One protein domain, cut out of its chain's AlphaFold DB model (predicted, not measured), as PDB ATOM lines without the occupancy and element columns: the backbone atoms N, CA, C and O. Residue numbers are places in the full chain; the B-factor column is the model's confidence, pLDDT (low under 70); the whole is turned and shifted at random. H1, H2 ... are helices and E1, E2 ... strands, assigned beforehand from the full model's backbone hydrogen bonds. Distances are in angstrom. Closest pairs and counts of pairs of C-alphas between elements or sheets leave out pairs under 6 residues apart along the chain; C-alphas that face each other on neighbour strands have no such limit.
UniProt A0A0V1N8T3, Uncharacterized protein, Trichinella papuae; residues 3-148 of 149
ATOM      1  N   VAL A   3      -8.924  -9.208  73.114       35.38
ATOM      2  CA  VAL A   3      -9.685  -8.785  71.916       35.38
ATOM      3  C   VAL A   3      -9.938  -9.927  70.916       35.38
ATOM      4  O   VAL A   3     -10.992  -9.969  70.291       35.38
ATOM      5  N   LEU A   4      -9.041 -10.918  70.819       31.52
ATOM      6  CA  LEU A   4      -9.188 -12.022  69.853       31.52
ATOM      7  C   LEU A   4     -10.381 -12.956  70.128       31.52
ATOM      8  O   LEU A   4     -10.904 -13.563  69.198       31.52
ATOM      9  N   LYS A   5     -10.819 -13.094  71.387       28.00
ATOM     10  CA  LYS A   5     -11.899 -14.035  71.739       28.00
ATOM     11  C   LYS A   5     -13.298 -13.502  71.436       28.00
ATOM     12  O   LYS A   5     -14.199 -14.308  71.239       28.00
ATOM     13  N   ILE A   6     -13.477 -12.181  71.410       35.91
ATOM     14  CA  ILE A   6     -14.787 -11.560  71.164       35.91
ATOM     15  C   ILE A   6     -15.099 -11.600  69.664       35.91
ATOM     16  O   ILE A   6     -16.159 -12.081  69.281       35.91
ATOM     17  N   ILE A   7     -14.110 -11.266  68.822       41.69
ATOM     18  CA  ILE A   7     -14.233 -11.307  67.355       41.69
ATOM     19  C   ILE A   7     -14.579 -12.724  66.874       41.69
ATOM     20  O   ILE A   7     -15.477 -12.902  66.064       41.69
ATOM     21  N   SER A   8     -13.932 -13.756  67.426       35.38
ATOM     22  CA  SER A   8     -14.204 -15.153  67.052       35.38
ATOM     23  C   SER A   8     -15.637 -15.609  67.356       35.38
ATOM     24  O   SER A   8     -16.145 -16.478  66.650       35.38
ATOM     25  N   LYS A   9     -16.281 -15.064  68.395       32.31
ATOM     26  CA  LYS A   9     -17.610 -15.511  68.830       32.31
ATOM     27  C   LYS A   9     -18.727 -14.855  68.019       32.31
ATOM     28  O   LYS A   9     -19.631 -15.556  67.581       32.31
ATOM     29  N   GLU A  10     -18.605 -13.556  67.747       39.78
ATOM     30  CA  GLU A  10     -19.538 -12.820  66.879       39.78
ATOM     31  C   GLU A  10     -19.433 -13.271  65.413       39.78
ATOM     32  O   GLU A  10     -20.455 -13.419  64.745       39.78
ATOM     33  N   PHE A  11     -18.224 -13.601  64.935       44.22
ATOM     34  CA  PHE A  11     -18.049 -14.216  63.614       44.22
ATOM     35  C   PHE A  11     -18.761 -15.572  63.517       44.22
ATOM     36  O   PHE A  11     -19.448 -15.822  62.537       44.22
ATOM     37  N   HIS A  12     -18.646 -16.449  64.520       41.31
ATOM     38  CA  HIS A  12     -19.261 -17.781  64.458       41.31
ATOM     39  C   HIS A  12     -20.797 -17.771  64.515       41.31
ATOM     40  O   HIS A  12     -21.423 -18.641  63.912       41.31
ATOM     41  N   GLU A  13     -21.412 -16.813  65.213       42.28
ATOM     42  CA  GLU A  13     -22.876 -16.742  65.340       42.28
ATOM     43  C   GLU A  13     -23.558 -16.227  64.056       42.28
ATOM     44  O   GLU A  13     -24.632 -16.718  63.705       42.28
ATOM     45  N   SER A  14     -22.913 -15.333  63.295       52.56
ATOM     46  CA  SER A  14     -23.434 -14.785  62.022       52.56
ATOM     47  C   SER A  14     -23.622 -15.850  60.925       52.56
ATOM     48  O   SER A  14     -24.553 -15.790  60.120       52.56
ATOM     49  N   TYR A  15     -22.775 -16.884  60.921       51.59
ATOM     50  CA  TYR A  15     -22.764 -17.928  59.890       51.59
ATOM     51  C   TYR A  15     -23.684 -19.121  60.168       51.59
ATOM     52  O   TYR A  15     -23.815 -19.992  59.310       51.59
ATOM     53  N   SER A  16     -24.352 -19.173  61.325       55.22
ATOM     54  CA  SER A  16     -25.092 -20.360  61.787       55.22
ATOM     55  C   SER A  16     -26.225 -20.830  60.854       55.22
ATOM     56  O   SER A  16     -26.681 -21.961  61.010       55.22
ATOM     57  N   ASN A  17     -26.674 -20.001  59.902       64.38
ATOM     58  CA  ASN A  17     -27.732 -20.329  58.937       64.38
ATOM     59  C   ASN A  17     -27.293 -20.256  57.460       64.38
ATOM     60  O   ASN A  17     -28.131 -20.468  56.585       64.38
ATOM     61  N   LYS A  18     -26.023 -19.945  57.168       74.69
ATOM     62  CA  LYS A  18     -25.514 -19.832  55.791       74.69
ATOM     63  C   LYS A  18     -25.025 -21.196  55.295       74.69
ATOM     64  O   LYS A  18     -24.368 -21.944  56.017       74.69
ATOM     65  N   THR A  19     -25.333 -21.526  54.049       82.94
ATOM     66  CA  THR A  19     -24.738 -22.662  53.337       82.94
ATOM     67  C   THR A  19     -23.248 -22.411  53.096       82.94
ATOM     68  O   THR A  19     -22.833 -21.267  52.936       82.94
ATOM     69  N   ASN A  20     -22.432 -23.465  52.992       82.44
ATOM     70  CA  ASN A  20     -20.997 -23.320  52.692       82.44
ATOM     71  C   ASN A  20     -20.738 -22.476  51.431       82.44
ATOM     72  O   ASN A  20     -19.791 -21.699  51.397       82.44
ATOM     73  N   HIS A  21     -21.614 -22.586  50.429       78.81
ATOM     74  CA  HIS A  21     -21.516 -21.802  49.204       78.81
ATOM     75  C   HIS A  21     -21.717 -20.296  49.441       78.81
ATOM     76  O   HIS A  21     -20.979 -19.484  48.888       78.81
ATOM     77  N   GLU A  22     -22.675 -19.906  50.286       83.44
ATOM     78  CA  GLU A  22     -22.887 -18.498  50.651       83.44
ATOM     79  C   GLU A  22     -21.690 -17.927  51.418       83.44
ATOM     80  O   GLU A  22     -21.317 -16.776  51.201       83.44
ATOM     81  N   ILE A  23     -21.056 -18.739  52.270       83.88
ATOM     82  CA  ILE A  23     -19.837 -18.356  52.996       83.88
ATOM     83  C   ILE A  23     -18.677 -18.139  52.025       83.88
ATOM     84  O   ILE A  23     -18.009 -17.110  52.085       83.88
ATOM     85  N   GLU A  24     -18.444 -19.085  51.117       83.81
ATOM     86  CA  GLU A  24     -17.383 -18.990  50.110       83.81
ATOM     87  C   GLU A  24     -17.561 -17.762  49.218       83.81
ATOM     88  O   GLU A  24     -16.599 -17.032  48.964       83.81
ATOM     89  N   LEU A  25     -18.796 -17.499  48.782       84.38
ATOM     90  CA  LEU A  25     -19.114 -16.331  47.979       84.38
ATOM     91  C   LEU A  25     -18.849 -15.042  48.764       84.38
ATOM     92  O   LEU A  25     -18.162 -14.156  48.273       84.38
ATOM     93  N   GLU A  26     -19.316 -14.933  50.001       87.25
ATOM     94  CA  GLU A  26     -19.076 -13.746  50.824       87.25
ATOM     95  C   GLU A  26     -17.583 -13.505  51.086       87.25
ATOM     96  O   GLU A  26     -17.092 -12.382  50.936       87.25
ATOM     97  N   MET A  27     -16.830 -14.565  51.389       88.06
ATOM     98  CA  MET A  27     -15.377 -14.486  51.531       88.06
ATOM     99  C   MET A  27     -14.708 -14.005  50.242       88.06
ATOM    100  O   MET A  27     -13.800 -13.175  50.300       88.06
ATOM    101  N   PHE A  28     -15.168 -14.471  49.079       88.31
ATOM    102  CA  PHE A  28     -14.672 -14.004  47.788       88.31
ATOM    103  C   PHE A  28     -14.910 -12.499  47.593       88.31
ATOM    104  O   PHE A  28     -13.980 -11.772  47.238       88.31
ATOM    105  N   TYR A  29     -16.106 -11.996  47.916       91.31
ATOM    106  CA  TYR A  29     -16.407 -10.560  47.860       91.31
ATOM    107  C   TYR A  29     -15.513  -9.755  48.815       91.31
ATOM    108  O   TYR A  29     -14.991  -8.703  48.441       91.31
ATOM    109  N   PHE A  30     -15.270 -10.250  50.029       92.25
ATOM    110  CA  PHE A  30     -14.365  -9.589  50.970       92.25
ATOM    111  C   PHE A  30     -12.933  -9.511  50.450       92.25
ATOM    112  O   PHE A  30     -12.320  -8.449  50.538       92.25
ATOM    113  N   VAL A  31     -12.419 -10.591  49.861       91.94
ATOM    114  CA  VAL A  31     -11.067 -10.621  49.287       91.94
ATOM    115  C   VAL A  31     -10.937  -9.635  48.125       91.94
ATOM    116  O   VAL A  31      -9.964  -8.881  48.079       91.94
ATOM    117  N   LEU A  32     -11.922  -9.582  47.224       93.25
ATOM    118  CA  LEU A  32     -11.946  -8.617  46.120       93.25
ATOM    119  C   LEU A  32     -11.956  -7.172  46.629       93.25
ATOM    120  O   LEU A  32     -11.180  -6.339  46.161       93.25
ATOM    121  N   GLN A  33     -12.813  -6.872  47.605       95.38
ATOM    122  CA  GLN A  33     -12.943  -5.526  48.152       95.38
ATOM    123  C   GLN A  33     -11.704  -5.086  48.935       95.38
ATOM    124  O   GLN A  33     -11.306  -3.918  48.855       95.38
ATOM    125  N   ASP A  34     -11.085  -5.997  49.685       94.62
ATOM    126  CA  ASP A  34      -9.848  -5.716  50.410       94.62
ATOM    127  C   ASP A  34      -8.697  -5.451  49.461       94.62
ATOM    128  O   ASP A  34      -7.982  -4.459  49.620       94.62
ATOM    129  N   TRP A  35      -8.544  -6.306  48.451       94.50
ATOM    130  CA  TRP A  35      -7.551  -6.097  47.413       94.50
ATOM    131  C   TRP A  35      -7.761  -4.749  46.724       94.50
ATOM    132  O   TRP A  35      -6.812  -3.972  46.639       94.50
ATOM    133  N   PHE A  36      -8.989  -4.425  46.316       95.31
ATOM    134  CA  PHE A  36      -9.277  -3.164  45.640       95.31
ATOM    135  C   PHE A  36      -8.921  -1.957  46.515       95.31
ATOM    136  O   PHE A  36      -8.161  -1.092  46.095       95.31
ATOM    137  N   ASN A  37      -9.385  -1.910  47.765       95.31
ATOM    138  CA  ASN A  37      -9.080  -0.794  48.669       95.31
ATOM    139  C   ASN A  37      -7.591  -0.705  49.045       95.31
ATOM    140  O   ASN A  37      -7.092   0.380  49.363       95.31
ATOM    141  N   ALA A  38      -6.871  -1.830  49.015       93.12
ATOM    142  CA  ALA A  38      -5.429  -1.859  49.204       93.12
ATOM    143  C   ALA A  38      -4.680  -1.357  47.962       93.12
ATOM    144  O   ALA A  38      -3.714  -0.606  48.111       93.12
ATOM    145  N   ALA A  39      -5.111  -1.745  46.762       92.00
ATOM    146  CA  ALA A  39      -4.404  -1.514  45.505       92.00
ATOM    147  C   ALA A  39      -4.784  -0.193  44.819       92.00
ATOM    148  O   ALA A  39      -3.918   0.475  44.264       92.00
ATOM    149  N   TYR A  40      -6.046   0.229  44.889       91.25
ATOM    150  CA  TYR A  40      -6.545   1.419  44.203       91.25
ATOM    151  C   TYR A  40      -6.092   2.702  44.912       91.25
ATOM    152  O   TYR A  40      -6.581   3.074  45.989       91.25
ATOM    153  N   LYS A  41      -5.103   3.381  44.319       86.00
ATOM    154  CA  LYS A  41      -4.472   4.585  44.889       86.00
ATOM    155  C   LYS A  41      -4.982   5.905  44.308       86.00
ATOM    156  O   LYS A  41      -4.628   6.952  44.854       86.00
ATOM    157  N   ASN A  42      -5.812   5.865  43.266       84.88
ATOM    158  CA  ASN A  42      -6.271   7.070  42.569       84.88
ATOM    159  C   ASN A  42      -7.155   7.949  43.473       84.88
ATOM    160  O   ASN A  42      -6.993   9.167  43.487       84.88
ATOM    161  N   ASP A  43      -8.008   7.349  44.311       86.38
ATOM    162  CA  ASP A  43      -8.764   8.082  45.333       86.38
ATOM    163  C   ASP A  43      -8.048   8.023  46.692       86.38
ATOM    164  O   ASP A  43      -7.890   6.962  47.305       86.38
ATOM    165  N   ARG A  44      -7.599   9.179  47.189       88.06
ATOM    166  CA  ARG A  44      -6.884   9.295  48.474       88.06
ATOM    167  C   ARG A  44      -7.800   9.500  49.679       88.06
ATOM    168  O   ARG A  44      -7.320   9.397  50.806       88.06
ATOM    169  N   HIS A  45      -9.082   9.775  49.469       91.88
ATOM    170  CA  HIS A  45      -9.999  10.198  50.528       91.88
ATOM    171  C   HIS A  45     -11.000   9.113  50.892       91.88
ATOM    172  O   HIS A  45     -11.318   8.945  52.071       91.88
ATOM    173  N   TYR A  46     -11.462   8.356  49.904       94.12
ATOM    174  CA  TYR A  46     -12.547   7.409  50.087       94.12
ATOM    175  C   TYR A  46     -12.073   5.964  50.016       94.12
ATOM    176  O   TYR A  46     -11.111   5.624  49.322       94.12
ATOM    177  N   TYR A  47     -12.771   5.113  50.761       96.06
ATOM    178  CA  TYR A  47     -12.814   3.691  50.466       96.06
ATOM    179  C   TYR A  47     -13.980   3.389  49.528       96.06
ATOM    180  O   TYR A  47     -14.855   4.227  49.306       96.06
ATOM    181  N   TYR A  48     -14.003   2.168  49.014       96.38
ATOM    182  CA  TYR A  48     -15.048   1.677  48.135       96.38
ATOM    183  C   TYR A  48     -15.626   0.365  48.650       96.38
ATOM    184  O   TYR A  48     -14.955  -0.417  49.331       96.38
ATOM    185  N   LEU A  49     -16.885   0.131  48.306       96.88
ATOM    186  CA  LEU A  49     -17.608  -1.103  48.558       96.88
ATOM    187  C   LEU A  49     -17.898  -1.795  47.234       96.88
ATOM    188  O   LEU A  49     -18.041  -1.126  46.214       96.88
ATOM    189  N   ILE A  50     -18.021  -3.120  47.241       95.44
ATOM    190  CA  ILE A  50     -18.580  -3.808  46.077       95.44
ATOM    191  C   ILE A  50     -20.050  -3.403  45.942       95.44
ATOM    192  O   ILE A  50     -20.848  -3.548  46.879       95.44
ATOM    193  N   LEU A  51     -20.381  -2.891  44.762       93.94
ATOM    194  CA  LEU A  51     -21.747  -2.655  44.330       93.94
ATOM    195  C   LEU A  51     -22.303  -3.923  43.683       93.94
ATOM    196  O   LEU A  51     -23.364  -4.396  44.081       93.94
ATOM    197  N   GLU A  52     -21.571  -4.481  42.717       93.00
ATOM    198  CA  GLU A  52     -22.045  -5.596  41.900       93.00
ATOM    199  C   GLU A  52     -20.885  -6.378  41.267       93.00
ATOM    200  O   GLU A  52     -19.839  -5.813  40.944       93.00
ATOM    201  N   LEU A  53     -21.087  -7.679  41.054       92.75
ATOM    202  CA  LEU A  53     -20.265  -8.504  40.174       92.75
ATOM    203  C   LEU A  53     -21.059  -8.754  38.887       92.75
ATOM    204  O   LEU A  53     -22.086  -9.424  38.920       92.75
ATOM    205  N   LEU A  54     -20.598  -8.192  37.769       90.94
ATOM    206  CA  LEU A  54     -21.347  -8.181  36.507       90.94
ATOM    207  C   LEU A  54     -21.228  -9.502  35.756       90.94
ATOM    208  O   LEU A  54     -22.204 -10.021  35.220       90.94
ATOM    209  N   SER A  55     -20.010 -10.032  35.677       89.50
ATOM    210  CA  SER A  55     -19.724 -11.223  34.889       89.50
ATOM    211  C   SER A  55     -18.496 -11.953  35.423       89.50
ATOM    212  O   SER A  55     -17.658 -11.384  36.125       89.50
ATOM    213  N   THR A  56     -18.401 -13.249  35.127       91.12
ATOM    214  CA  THR A  56     -17.185 -14.043  35.338       91.12
ATOM    215  C   THR A  56     -16.967 -14.944  34.138       91.12
ATOM    216  O   THR A  56     -17.853 -15.705  33.753       91.12
ATOM    217  N   ILE A  57     -15.775 -14.864  33.557       91.69
ATOM    218  CA  ILE A  57     -15.346 -15.659  32.414       91.69
ATOM    219  C   ILE A  57     -14.224 -16.576  32.879       91.69
ATOM    220  O   ILE A  57     -13.182 -16.118  33.352       91.69
ATOM    221  N   GLN A  58     -14.418 -17.880  32.714       90.25
ATOM    222  CA  GLN A  58     -13.358 -18.851  32.935       90.25
ATOM    223  C   GLN A  58     -12.390 -18.819  31.746       90.25
ATOM    224  O   GLN A  58     -12.756 -19.176  30.628       90.25
ATOM    225  N   MET A  59     -11.151 -18.390  31.983       85.69
ATOM    226  CA  MET A  59     -10.111 -18.308  30.951       85.69
ATOM    227  C   MET A  59      -9.339 -19.622  30.810       85.69
ATOM    228  O   MET A  59      -8.899 -19.985  29.723       85.69
ATOM    229  N   SER A  60      -9.155 -20.342  31.917       85.69
ATOM    230  CA  SER A  60      -8.551 -21.674  31.945       85.69
ATOM    231  C   SER A  60      -9.090 -22.482  33.125       85.69
ATOM    232  O   SER A  60      -9.886 -21.989  33.921       85.69
ATOM    233  N   PHE A  61      -8.633 -23.725  33.284       80.88
ATOM    234  CA  PHE A  61      -9.047 -24.567  34.409       80.88
ATOM    235  C   PHE A  61      -8.761 -23.930  35.786       80.88
ATOM    236  O   PHE A  61      -9.492 -24.190  36.732       80.88
ATOM    237  N   TYR A  62      -7.744 -23.067  35.887       84.06
ATOM    238  CA  TYR A  62      -7.322 -22.450  37.150       84.06
ATOM    239  C   TYR A  62      -7.433 -20.925  37.174       84.06
ATOM    240  O   TYR A  62      -7.070 -20.326  38.181       84.06
ATOM    241  N   LEU A  63      -7.881 -20.289  36.089       87.12
ATOM    242  CA  LEU A  63      -7.897 -18.832  35.968       87.12
ATOM    243  C   LEU A  63      -9.248 -18.353  35.456       87.12
ATOM    244  O   LEU A  63      -9.707 -18.788  34.398       87.12
ATOM    245  N   SER A  64      -9.815 -17.401  36.176       90.81
ATOM    246  CA  SER A  64     -11.044 -16.703  35.841       90.81
ATOM    247  C   SER A  64     -10.801 -15.201  35.836       90.81
ATOM    248  O   SER A  64      -9.907 -14.695  36.511       90.81
ATOM    249  N   SER A  65     -11.610 -14.492  35.065       92.38
ATOM    250  CA  SER A  65     -11.662 -13.037  35.025       92.38
ATOM    251  C   SER A  65     -13.065 -12.596  35.410       92.38
ATOM    252  O   SER A  65     -14.030 -13.101  34.836       92.38
ATOM    253  N   SER A  66     -13.194 -11.688  36.373       92.94
ATOM    254  CA  SER A  66     -14.482 -11.129  36.786       92.94
ATOM    255  C   SER A  66     -14.537  -9.633  36.545       92.94
ATOM    256  O   SER A  66     -13.614  -8.905  36.902       92.94
ATOM    257  N   GLU A  67     -15.660  -9.176  36.006       94.19
ATOM    258  CA  GLU A  67     -15.990  -7.757  35.943       94.19
ATOM    259  C   GLU A  67     -16.726  -7.360  37.220       94.19
ATOM    260  O   GLU A  67     -17.787  -7.905  37.542       94.19
ATOM    261  N   VAL A  68     -16.154  -6.420  37.966       95.00
ATOM    262  CA  VAL A  68     -16.635  -6.013  39.289       95.00
ATOM    263  C   VAL A  68     -16.812  -4.504  39.327       95.00
ATOM    264  O   VAL A  68     -15.966  -3.748  38.851       95.00
ATOM    265  N   VAL A  69     -17.920  -4.065  39.910       94.88
ATOM    266  CA  VAL A  69     -18.258  -2.659  40.099       94.88
ATOM    267  C   VAL A  69     -18.127  -2.314  41.570       94.88
ATOM    268  O   VAL A  69     -18.744  -2.935  42.439       94.88
ATOM    269  N   PHE A  70     -17.347  -1.279  41.835       95.88
ATOM    270  CA  PHE A  70     -17.152  -0.695  43.144       95.88
ATOM    271  C   PHE A  70     -17.854   0.660  43.219       95.88
ATOM    272  O   PHE A  70     -17.770   1.466  42.295       95.88
ATOM    273  N   GLU A  71     -18.513   0.926  44.339       95.69
ATOM    274  CA  GLU A  71     -19.123   2.212  44.669       95.69
ATOM    275  C   GLU A  71     -18.349   2.900  45.791       95.69
ATOM    276  O   GLU A  71     -17.879   2.255  46.733       95.69
ATOM    277  N   ARG A  72     -18.209   4.224  45.709       95.88
ATOM    278  CA  ARG A  72     -17.596   5.023  46.770       95.88
ATOM    279  C   ARG A  72     -18.373   4.847  48.075       95.88
ATOM    280  O   ARG A  72     -19.600   4.866  48.089       95.88
ATOM    281  N   SER A  73     -17.647   4.711  49.176       95.94
ATOM    282  CA  SER A  73     -18.200   4.525  50.516       95.94
ATOM    283  C   SER A  73     -18.327   5.844  51.277       95.94
ATOM    284  O   SER A  73     -17.532   6.766  51.084       95.94
ATOM    285  N   ASN A  74     -19.272   5.917  52.215       95.94
ATOM    286  CA  ASN A  74     -19.278   6.945  53.261       95.94
ATOM    287  C   ASN A  74     -18.085   6.803  54.229       95.94
ATOM    288  O   ASN A  74     -17.701   7.775  54.878       95.94
ATOM    289  N   CYS A  75     -17.507   5.604  54.334       96.00
ATOM    290  CA  CYS A  75     -16.305   5.351  55.107       96.00
ATOM    291  C   CYS A  75     -15.094   5.926  54.371       96.00
ATOM    292  O   CYS A  75     -14.771   5.539  53.244       96.00
ATOM    293  N   THR A  76     -14.399   6.841  55.032       95.25
ATOM    294  CA  THR A  76     -13.277   7.593  54.469       95.25
ATOM    295  C   THR A  76     -11.954   7.196  55.115       95.25
ATOM    296  O   THR A  76     -11.895   6.768  56.268       95.25
ATOM    297  N   LYS A  77     -10.850   7.385  54.386       92.94
ATOM    298  CA  LYS A  77      -9.484   7.044  54.827       92.94
ATOM    299  C   LYS A  77      -9.023   7.841  56.058       92.94
ATOM    300  O   LYS A  77      -8.113   7.412  56.760       92.94
ATOM    301  N   ASN A  78      -9.676   8.962  56.376       93.62
ATOM    302  CA  ASN A  78      -9.437   9.731  57.605       93.62
ATOM    303  C   ASN A  78     -10.055   9.099  58.873       93.62
ATOM    304  O   ASN A  78      -9.654   9.470  59.971       93.62
ATOM    305  N   MET A  79     -10.987   8.144  58.746       93.50
ATOM    306  CA  MET A  79     -11.631   7.466  59.883       93.50
ATOM    307  C   MET A  79     -10.715   6.427  60.553       93.50
ATOM    308  O   MET A  79     -11.116   5.807  61.532       93.50
ATOM    309  N   GLN A  80      -9.496   6.228  60.032       88.69
ATOM    310  CA  GLN A  80      -8.499   5.273  60.541       88.69
ATOM    311  C   GLN A  80      -9.001   3.820  60.617       88.69
ATOM    312  O   GLN A  80      -8.531   3.028  61.434       88.69
ATOM    313  N   LEU A  81      -9.942   3.455  59.742       92.50
ATOM    314  CA  LEU A  81     -10.411   2.082  59.599       92.50
ATOM    315  C   LEU A  81      -9.331   1.222  58.937       92.50
ATOM    316  O   LEU A  81      -8.679   1.630  57.972       92.50
ATOM    317  N   THR A  82      -9.169  -0.005  59.418       94.50
ATOM    318  CA  THR A  82      -8.446  -1.033  58.662       94.50
ATOM    319  C   THR A  82      -9.288  -1.478  57.467       94.50
ATOM    320  O   THR A  82     -10.514  -1.393  57.492       94.50
ATOM    321  N   ILE A  83      -8.647  -1.975  56.408       94.12
ATOM    322  CA  ILE A  83      -9.358  -2.370  55.181       94.12
ATOM    323  C   ILE A  83     -10.462  -3.419  55.451       94.12
ATOM    324  O   ILE A  83     -11.590  -3.188  55.006       94.12
ATOM    325  N   PRO A  84     -10.237  -4.471  56.269       93.50
ATOM    326  CA  PRO A  84     -11.290  -5.433  56.607       93.50
ATOM    327  C   PRO A  84     -12.465  -4.838  57.395       93.50
ATOM    328  O   PRO A  84     -13.546  -5.419  57.417       93.50
ATOM    329  N   GLN A  85     -12.284  -3.679  58.040       94.56
ATOM    330  CA  GLN A  85     -13.369  -2.986  58.740       94.56
ATOM    331  C   GLN A  85     -14.278  -2.209  57.788       94.56
ATOM    332  O   GLN A  85     -15.422  -1.937  58.139       94.56
ATOM    333  N   VAL A  86     -13.825  -1.880  56.578       95.56
ATOM    334  CA  VAL A  86     -14.647  -1.182  55.588       95.56
ATOM    335  C   VAL A  86     -15.630  -2.180  54.985       95.56
ATOM    336  O   VAL A  86     -15.302  -2.844  54.008       95.56
ATOM    337  N   ARG A  87     -16.818  -2.343  55.574       94.62
ATOM    338  CA  ARG A  87     -17.850  -3.311  55.153       94.62
ATOM    339  C   ARG A  87     -19.252  -2.779  55.404       94.62
ATOM    340  O   ARG A  87     -19.446  -2.000  56.334       94.62
ATOM    341  N   LYS A  88     -20.230  -3.278  54.637       91.81
ATOM    342  CA  LYS A  88     -21.657  -3.008  54.888       91.81
ATOM    343  C   LYS A  88     -22.078  -3.457  56.292       91.81
ATOM    344  O   LYS A  88     -22.725  -2.702  57.009       91.81
ATOM    345  N   GLU A  89     -21.587  -4.613  56.729       89.88
ATOM    346  CA  GLU A  89     -21.836  -5.170  58.069       89.88
ATOM    347  C   GLU A  89     -21.275  -4.308  59.209       89.88
ATOM    348  O   GLU A  89     -21.830  -4.290  60.303       89.88
ATOM    349  N   ASN A  90     -20.222  -3.533  58.939       92.25
ATOM    350  CA  ASN A  90     -19.593  -2.641  59.913       92.25
ATOM    351  C   ASN A  90     -20.116  -1.196  59.815       92.25
ATOM    352  O   ASN A  90     -19.502  -0.277  60.353       92.25
ATOM    353  N   GLY A  91     -21.233  -0.978  59.114       93.38
ATOM    354  CA  GLY A  91     -21.878   0.330  59.005       93.38
ATOM    355  C   GLY A  91     -21.327   1.244  57.909       93.38
ATOM    356  O   GLY A  91     -21.633   2.433  57.921       93.38
ATOM    357  N   CYS A  92     -20.548   0.731  56.954       95.88
ATOM    358  CA  CYS A  92     -20.237   1.469  55.726       95.88
ATOM    359  C   CYS A  92     -21.357   1.296  54.687       95.88
ATOM    360  O   CYS A  92     -21.958   0.235  54.581       95.88
ATOM    361  N   TRP A  93     -21.622   2.295  53.855       95.38
ATOM    362  CA  TRP A  93     -22.597   2.204  52.766       95.38
ATOM    363  C   TRP A  93     -22.157   3.020  51.551       95.38
ATOM    364  O   TRP A  93     -21.346   3.941  51.664       95.38
ATOM    365  N   GLY A  94     -22.689   2.658  50.382       94.00
ATOM    366  CA  GLY A  94     -22.430   3.354  49.127       94.00
ATOM    367  C   GLY A  94     -23.023   4.759  49.127       94.00
ATOM    368  O   GLY A  94     -24.152   4.960  49.581       94.00
ATOM    369  N   ILE A  95     -22.270   5.739  48.633       92.75
ATOM    370  CA  ILE A  95     -22.724   7.124  48.498       92.75
ATOM    371  C   ILE A  95     -22.851   7.508  47.030       92.75
ATOM    372  O   ILE A  95     -21.915   7.348  46.249       92.75
ATOM    373  N   ASP A  96     -24.005   8.086  46.678       82.69
ATOM    374  CA  ASP A  96     -24.251   8.668  45.358       82.69
ATOM    375  C   ASP A  96     -23.879   7.714  44.199       82.69
ATOM    376  O   ASP A  96     -23.237   8.122  43.228       82.69
ATOM    377  N   SER A  97     -24.261   6.435  44.296       79.56
ATOM    378  CA  SER A  97     -23.910   5.375  43.329       79.56
ATOM    379  C   SER A  97     -24.504   5.596  41.931       79.56
ATOM    380  O   SER A  97     -24.139   4.929  40.970       79.56
ATOM    381  N   ASN A  98     -25.414   6.564  41.794       82.25
ATOM    382  CA  ASN A  98     -25.937   7.040  40.517       82.25
ATOM    383  C   ASN A  98     -24.986   8.006  39.787       82.25
ATOM    384  O   ASN A  98     -25.206   8.295  38.612       82.25
ATOM    385  N   LYS A  99     -23.952   8.527  40.457       85.44
ATOM    386  CA  LYS A  99     -22.937   9.392  39.849       85.44
ATOM    387  C   LYS A  99     -21.766   8.537  39.389       85.44
ATOM    388  O   LYS A  99     -21.054   7.957  40.203       85.44
ATOM    389  N   SER A 100     -21.531   8.512  38.085       84.31
ATOM    390  CA  SER A 100     -20.474   7.728  37.434       84.31
ATOM    391  C   SER A 100     -19.070   7.975  38.004       84.31
ATOM    392  O   SER A 100     -18.316   7.026  38.170       84.31
ATOM    393  N   GLN A 101     -18.762   9.207  38.419       84.88
ATOM    394  CA  GLN A 101     -17.508   9.593  39.092       84.88
ATOM    395  C   GLN A 101     -17.266   8.932  40.469       84.88
ATOM    396  O   GLN A 101     -16.186   9.045  41.047       84.88
ATOM    397  N   ASN A 102     -18.297   8.315  41.054       90.69
ATOM    398  CA  ASN A 102     -18.223   7.590  42.324       90.69
ATOM    399  C   ASN A 102     -18.161   6.076  42.112       90.69
ATOM    400  O   ASN A 102     -18.124   5.323  43.085       90.69
ATOM    401  N   ILE A 103     -18.178   5.635  40.857       93.69
ATOM    402  CA  ILE A 103     -18.137   4.236  40.470       93.69
ATOM    403  C   ILE A 103     -16.758   3.934  39.901       93.69
ATOM    404  O   ILE A 103     -16.203   4.730  39.149       93.69
ATOM    405  N   VAL A 104     -16.217   2.769  40.237       94.06
ATOM    406  CA  VAL A 104     -15.012   2.225  39.608       94.06
ATOM    407  C   VAL A 104     -15.340   0.832  39.100       94.06
ATOM    408  O   VAL A 104     -15.881   0.009  39.836       94.06
ATOM    409  N   LYS A 105     -15.039   0.567  37.834       94.12
ATOM    410  CA  LYS A 105     -15.225  -0.743  37.208       94.12
ATOM    411  C   LYS A 105     -13.870  -1.399  37.039       94.12
ATOM    412  O   LYS A 105     -12.960  -0.766  36.512       94.12
ATOM    413  N   CYS A 106     -13.754  -2.648  37.465       93.69
ATOM    414  CA  CYS A 106     -12.521  -3.410  37.372       93.69
ATOM    415  C   CYS A 106     -12.716  -4.735  36.642       93.69
ATOM    416  O   CYS A 106     -13.731  -5.400  36.840       93.69
ATOM    417  N   THR A 107     -11.688  -5.164  35.914       93.88
ATOM    418  CA  THR A 107     -11.555  -6.542  35.418       93.88
ATOM    419  C   THR A 107     -10.482  -7.262  36.230       93.88
ATOM    420  O   THR A 107      -9.297  -6.970  36.094       93.88
ATOM    421  N   ILE A 108     -10.893  -8.188  37.097       93.50
ATOM    422  CA  ILE A 108     -10.027  -8.814  38.103       93.50
ATOM    423  C   ILE A 108      -9.790 -10.278  37.755       93.50
ATOM    424  O   ILE A 108     -10.730 -11.068  37.660       93.50
ATOM    425  N   LEU A 109      -8.520 -10.653  37.635       92.56
ATOM    426  CA  LEU A 109      -8.085 -12.033  37.492       92.56
ATOM    427  C   LEU A 109      -8.035 -12.720  38.853       92.56
ATOM    428  O   LEU A 109      -7.441 -12.217  39.806       92.56
ATOM    429  N   HIS A 110      -8.612 -13.906  38.950       89.94
ATOM    430  CA  HIS A 110      -8.548 -14.719  40.157       89.94
ATOM    431  C   HIS A 110      -8.430 -16.193  39.807       89.94
ATOM    432  O   HIS A 110      -8.857 -16.651  38.745       89.94
ATOM    433  N   SER A 111      -7.794 -16.934  40.703       82.44
ATOM    434  CA  SER A 111      -7.632 -18.374  40.595       82.44
ATOM    435  C   SER A 111      -8.310 -19.058  41.768       82.44
ATOM    436  O   SER A 111      -8.438 -18.503  42.858       82.44
ATOM    437  N   SER A 112      -8.688 -20.316  41.570       66.75
ATOM    438  CA  SER A 112      -9.283 -21.134  42.627       66.75
ATOM    439  C   SER A 112      -8.297 -21.473  43.763       66.75
ATOM    440  O   SER A 112      -8.718 -22.057  44.752       66.75
ATOM    441  N   PHE A 113      -6.995 -21.158  43.627       57.06
ATOM    442  CA  PHE A 113      -5.914 -21.526  44.562       57.06
ATOM    443  C   PHE A 113      -4.623 -20.696  44.343       57.06
ATOM    444  O   PHE A 113      -4.368 -20.216  43.237       57.06
ATOM    445  N   PRO A 114      -3.708 -20.655  45.329       58.97
ATOM    446  CA  PRO A 114      -3.629 -19.664  46.402       58.97
ATOM    447  C   PRO A 114      -2.967 -18.334  45.978       58.97
ATOM    448  O   PRO A 114      -2.476 -17.602  46.837       58.97
ATOM    449  N   ALA A 115      -2.864 -18.044  44.679       65.56
ATOM    450  CA  ALA A 115      -2.204 -16.833  44.206       65.56
ATOM    451  C   ALA A 115      -2.913 -15.589  44.784       65.56
ATOM    452  O   ALA A 115      -4.108 -15.406  44.540       65.56
ATOM    453  N   PRO A 116      -2.219 -14.731  45.561       79.56
ATOM    454  CA  PRO A 116      -2.801 -13.478  46.023       79.56
ATOM    455  C   PRO A 116      -3.262 -12.654  44.822       79.56
ATOM    456  O   PRO A 116      -2.546 -12.590  43.823       79.56
ATOM    457  N   LEU A 117      -4.399 -11.962  44.919       87.00
ATOM    458  CA  LEU A 117      -4.884 -11.113  43.821       87.00
ATOM    459  C   LEU A 117      -3.816 -10.119  43.338       87.00
ATOM    460  O   LEU A 117      -3.699  -9.889  42.141       87.00
ATOM    461  N   SER A 118      -2.965  -9.612  44.232       85.94
ATOM    462  CA  SER A 118      -1.845  -8.723  43.894       85.94
ATOM    463  C   SER A 118      -0.749  -9.349  43.025       85.94
ATOM    464  O   SER A 118       0.065  -8.619  42.476       85.94
ATOM    465  N   THR A 119      -0.690 -10.677  42.903       85.94
ATOM    466  CA  THR A 119       0.265 -11.352  42.004       85.94
ATOM    467  C   THR A 119      -0.232 -11.442  40.566       85.94
ATOM    468  O   THR A 119       0.574 -11.625  39.660       85.94
ATOM    469  N   LEU A 120      -1.544 -11.312  40.359       86.62
ATOM    470  CA  LEU A 120      -2.189 -11.426  39.051       86.62
ATOM    471  C   LEU A 120      -2.694 -10.079  38.522       86.62
ATOM    472  O   LEU A 120      -3.004  -9.977  37.339       86.62
ATOM    473  N   ASN A 121      -2.818  -9.075  39.392       91.50
ATOM    474  CA  ASN A 121      -3.564  -7.858  39.107       91.50
ATOM    475  C   ASN A 121      -2.792  -6.591  39.467       91.50
ATOM    476  O   ASN A 121      -2.170  -6.506  40.529       91.50
ATOM    477  N   ASP A 122      -2.958  -5.580  38.621       89.88
ATOM    478  CA  ASP A 122      -2.564  -4.197  38.836       89.88
ATOM    479  C   ASP A 122      -3.798  -3.302  38.660       89.88
ATOM    480  O   ASP A 122      -4.333  -3.148  37.561       89.88
ATOM    481  N   ALA A 123      -4.243  -2.689  39.759       88.06
ATOM    482  CA  ALA A 123      -5.429  -1.841  39.756       88.06
ATOM    483  C   ALA A 123      -5.302  -0.643  38.798       88.06
ATOM    484  O   ALA A 123      -6.315  -0.198  38.274       88.06
ATOM    485  N   SER A 124      -4.093  -0.135  38.535       85.19
ATOM    486  CA  SER A 124      -3.892   0.990  37.609       85.19
ATOM    487  C   SER A 124      -4.173   0.633  36.147       85.19
ATOM    488  O   SER A 124      -4.506   1.510  35.359       85.19
ATOM    489  N   LEU A 125      -4.077  -0.652  35.798       84.56
ATOM    490  CA  LEU A 125      -4.294  -1.156  34.440       84.56
ATOM    491  C   LEU A 125      -5.675  -1.787  34.253       84.56
ATOM    492  O   LEU A 125      -6.081  -2.067  33.129       84.56
ATOM    493  N   GLN A 126      -6.365  -2.082  35.352       90.69
ATOM    494  CA  GLN A 126      -7.556  -2.923  35.344       90.69
ATOM    495  C   GLN A 126      -8.794  -2.239  35.902       90.69
ATOM    496  O   GLN A 126      -9.878  -2.785  35.721       90.69
ATOM    497  N   CYS A 127      -8.650  -1.101  36.584       91.88
ATOM    498  CA  CYS A 127      -9.741  -0.397  37.245       91.88
ATOM    499  C   CYS A 127      -9.878   1.034  36.735       91.88
ATOM    500  O   CYS A 127      -8.962   1.837  36.888       91.88
ATOM    501  N   PHE A 128     -11.064   1.367  36.233       89.00
ATOM    502  CA  PHE A 128     -11.344   2.631  35.558       89.00
ATOM    503  C   PHE A 128     -12.582   3.302  36.147       89.00
ATOM    504  O   PHE A 128     -13.503   2.627  36.625       89.00
ATOM    505  N   SER A 129     -12.610   4.630  36.127       86.12
ATOM    506  CA  SER A 129     -13.759   5.399  36.597       86.12
ATOM    507  C   SER A 129     -15.002   5.090  35.759       86.12
ATOM    508  O   SER A 129     -14.920   4.839  34.559       86.12
ATOM    509  N   GLY A 130     -16.182   5.101  36.376       79.00
ATOM    510  CA  GLY A 130     -17.438   4.751  35.714       79.00
ATOM    511  C   GLY A 130     -17.870   5.728  34.615       79.00
ATOM    512  O   GLY A 130     -18.718   5.369  33.799       79.00
ATOM    513  N   ASP A 131     -17.322   6.946  34.599       76.00
ATOM    514  CA  ASP A 131     -17.484   7.955  33.540       76.00
ATOM    515  C   ASP A 131     -16.416   7.872  32.444       76.00
ATOM    516  O   ASP A 131     -16.525   8.564  31.431       76.00
ATOM    517  N   SER A 132     -15.414   7.017  32.628       66.88
ATOM    518  CA  SER A 132     -14.293   6.857  31.722       66.88
ATOM    519  C   SER A 132     -14.355   5.517  30.997       66.88
ATOM    520  O   SER A 132     -14.954   4.543  31.457       66.88
ATOM    521  N   SER A 133     -13.726   5.462  29.825       63.53
ATOM    522  CA  SER A 133     -13.480   4.191  29.151       63.53
ATOM    523  C   SER A 133     -12.089   3.687  29.521       63.53
ATOM    524  O   SER A 133     -11.156   4.478  29.640       63.53
ATOM    525  N   ALA A 134     -11.941   2.367  29.640       63.19
ATOM    526  CA  ALA A 134     -10.644   1.734  29.876       63.19
ATOM    527  C   ALA A 134      -9.576   2.199  28.870       63.19
ATOM    528  O   ALA A 134      -8.442   2.481  29.239       63.19
ATOM    529  N   LEU A 135      -9.969   2.340  27.599       60.38
ATOM    530  CA  LEU A 135      -9.085   2.797  26.530       60.38
ATOM    531  C   LEU A 135      -8.584   4.230  26.770       60.38
ATOM    532  O   LEU A 135      -7.397   4.491  26.624       60.38
ATOM    533  N   TYR A 136      -9.469   5.130  27.202       64.56
ATOM    534  CA  TYR A 136      -9.123   6.528  27.458       64.56
ATOM    535  C   TYR A 136      -8.133   6.695  28.622       64.56
ATOM    536  O   TYR A 136      -7.192   7.479  28.520       64.56
ATOM    537  N   GLU A 137      -8.308   5.962  29.728       61.78
ATOM    538  CA  GLU A 137      -7.358   6.053  30.850       61.78
ATOM    539  C   GLU A 137      -5.997   5.440  30.501       61.78
ATOM    540  O   GLU A 137      -4.971   5.989  30.899       61.78
ATOM    541  N   LEU A 138      -5.967   4.354  29.720       62.66
ATOM    542  CA  LEU A 138      -4.714   3.763  29.240       62.66
ATOM    543  C   LEU A 138      -3.944   4.725  28.328       62.66
ATOM    544  O   LEU A 138      -2.738   4.893  28.502       62.66
ATOM    545  N   GLU A 139      -4.635   5.403  27.409       63.09
ATOM    546  CA  GLU A 139      -4.033   6.450  26.577       63.09
ATOM    547  C   GLU A 139      -3.464   7.589  27.441       63.09
ATOM    548  O   GLU A 139      -2.346   8.046  27.209       63.09
ATOM    549  N   ALA A 140      -4.183   8.025  28.481       65.44
ATOM    550  CA  ALA A 140      -3.718   9.089  29.374       65.44
ATOM    551  C   ALA A 140      -2.448   8.715  30.165       65.44
ATOM    552  O   ALA A 140      -1.607   9.585  30.411       65.44
ATOM    553  N   ILE A 141      -2.295   7.443  30.547       64.38
ATOM    554  CA  ILE A 141      -1.082   6.934  31.205       64.38
ATOM    555  C   ILE A 141       0.112   6.989  30.241       64.38
ATOM    556  O   ILE A 141       1.176   7.478  30.624       64.38
ATOM    557  N   ASP A 142      -0.071   6.553  28.993       59.91
ATOM    558  CA  ASP A 142       0.980   6.577  27.966       59.91
ATOM    559  C   ASP A 142       1.428   8.020  27.658       59.91
ATOM    560  O   ASP A 142       2.618   8.339  27.657       59.91
ATOM    561  N   PHE A 143       0.475   8.955  27.546       54.53
ATOM    562  CA  PHE A 143       0.781  10.377  27.349       54.53
ATOM    563  C   PHE A 143       1.567  11.009  28.507       54.53
ATOM    564  O   PHE A 143       2.448  11.833  28.260       54.53
ATOM    565  N   GLN A 144       1.283  10.653  29.764       56.78
ATOM    566  CA  GLN A 144       2.080  11.144  30.896       56.78
ATOM    567  C   GLN A 144       3.507  10.594  30.884       56.78
ATOM    568  O   GLN A 144       4.427  11.306  31.284       56.78
ATOM    569  N   HIS A 145       3.697   9.362  30.411       54.25
ATOM    570  CA  HIS A 145       5.014   8.744  30.305       54.25
ATOM    571  C   HIS A 145       5.867   9.396  29.203       54.25
ATOM    572  O   HIS A 145       7.059   9.602  29.402       54.25
ATOM    573  N   ILE A 146       5.245   9.805  28.091       50.44
ATOM    574  CA  ILE A 146       5.908  10.514  26.980       50.44
ATOM    575  C   ILE A 146       6.280  11.961  27.348       50.44
ATOM    576  O   ILE A 146       7.271  12.486  26.857       50.44
ATOM    577  N   LEU A 147       5.513  12.627  28.216       47.75
ATOM    578  CA  LEU A 147       5.791  14.009  28.643       47.75
ATOM    579  C   LEU A 147       6.880  14.121  29.728       47.75
ATOM    580  O   LEU A 147       7.216  15.234  30.139       47.75
ATOM    581  N   LEU A 148       7.390  12.989  30.219       50.19
ATOM    582  CA  LEU A 148       8.462  12.903  31.215       50.19
ATOM    583  C   LEU A 148       9.811  12.449  30.619       50.19
ATOM    584  O   LEU A 148      10.780  12.342  31.376       50.19
TER     585      LEU A 148
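AT A GLANCE: This is residues 3 to 148 of the 149 residues of an uncharacterized protein of Trichinella papuae (UniProt A0A0V1N8T3). A twisted sheet of four strands curls round one long helix, H2, and residues 82 to 87 of a long unnamed link pass over H2 on the side away from the sheet. From this body H1, residues 3 to 14, sticks out at one end and residues 142 to 148, mostly the last part of H5, at the other. The printed part has 146 residues, with five named helices and four named strands in the order H1 H2 E1 E2 E3 H3 H4 E4 H5. The sheet runs E1 E2 E3 E4, all antiparallel, and the class is mixed, helices and strands. The whole is compact, with a radius of gyration of the C-alphas of 16.7 A and spans of 55 by 41 by 28 A.

HOW THE PARTS SIT: E1, residues 46 to 60, E2, residues 63 to 76, and E3, residues 103 to 111, make a meander, each strand the antiparallel neighbour of the one before. E1 bends by 72 degrees at residue 52 and E2 by 76 degrees at residue 73. In the hairpin of E1 and E2, N 49 and O 71 are within hydrogen-bond range at 2.8 A. In the hairpin of E2 and E3, N 66 and O 108 are at 2.8 A. Edge strand E4, residues 127 to 129, is antiparallel to E3, with N 105 and O 128 at 2.8 A. H2, residues 20 to 39, is on one face of the sheet, giving two layers, helix and sheet; its closest C-alphas to E1 are those of Asn 37 and Tyr 47, 6.1 A apart. With its residues 32 to 39 alone H2 touches H3, residues 117 to 120; the closest C-alphas, of Trp 35 and Leu 117, are 6.7 A apart. H3 only grazes the sheet. H4, residues 123 to 126, stands at the sheet's level, with a height over the sheet of 2.8 A on a local plane fitted to just 6 C-alphas. H5, residues 134 to 146, only grazes the sheet with residues 134 to 138; the closest C-alphas of E4 and H5, Phe 128 and Ala 134, are 5.8 A apart. H1, residues 3 to 14, is apart from H2 and not on the sheet. Every O i to N i+4 pair is within hydrogen-bond range in H2 and H5, 5 of 8 are in H1, and H3 and H4 are too short for such a pair.

IN THESE COORDINATES: E1 is 34.5 A long, E2 32.7 A and E3 24.9 A. H2 is 28.3 A long, from C-alpha 20 at (-20.997, -23.320, 52.692) to C-alpha 39 at (-4.404, -1.514, 45.505). H1 is 18.0 A long and begins at C-alpha 3, (-9.685, -8.785, 71.916). H5 is 19.0 A long and ends at C-alpha 146, (5.908, 10.514, 26.980).

THE WHOLE: The two C-alphas farthest apart, of Ser 16 and Leu 147, are 56.9 A apart. The printed part has no cut. The link E2 to E3, residues 77 to 102, is long. The mean pLDDT of the printed part is 80.8, and it is under 70 in residues 3 to 17, 112 to 115 and 132 to 148.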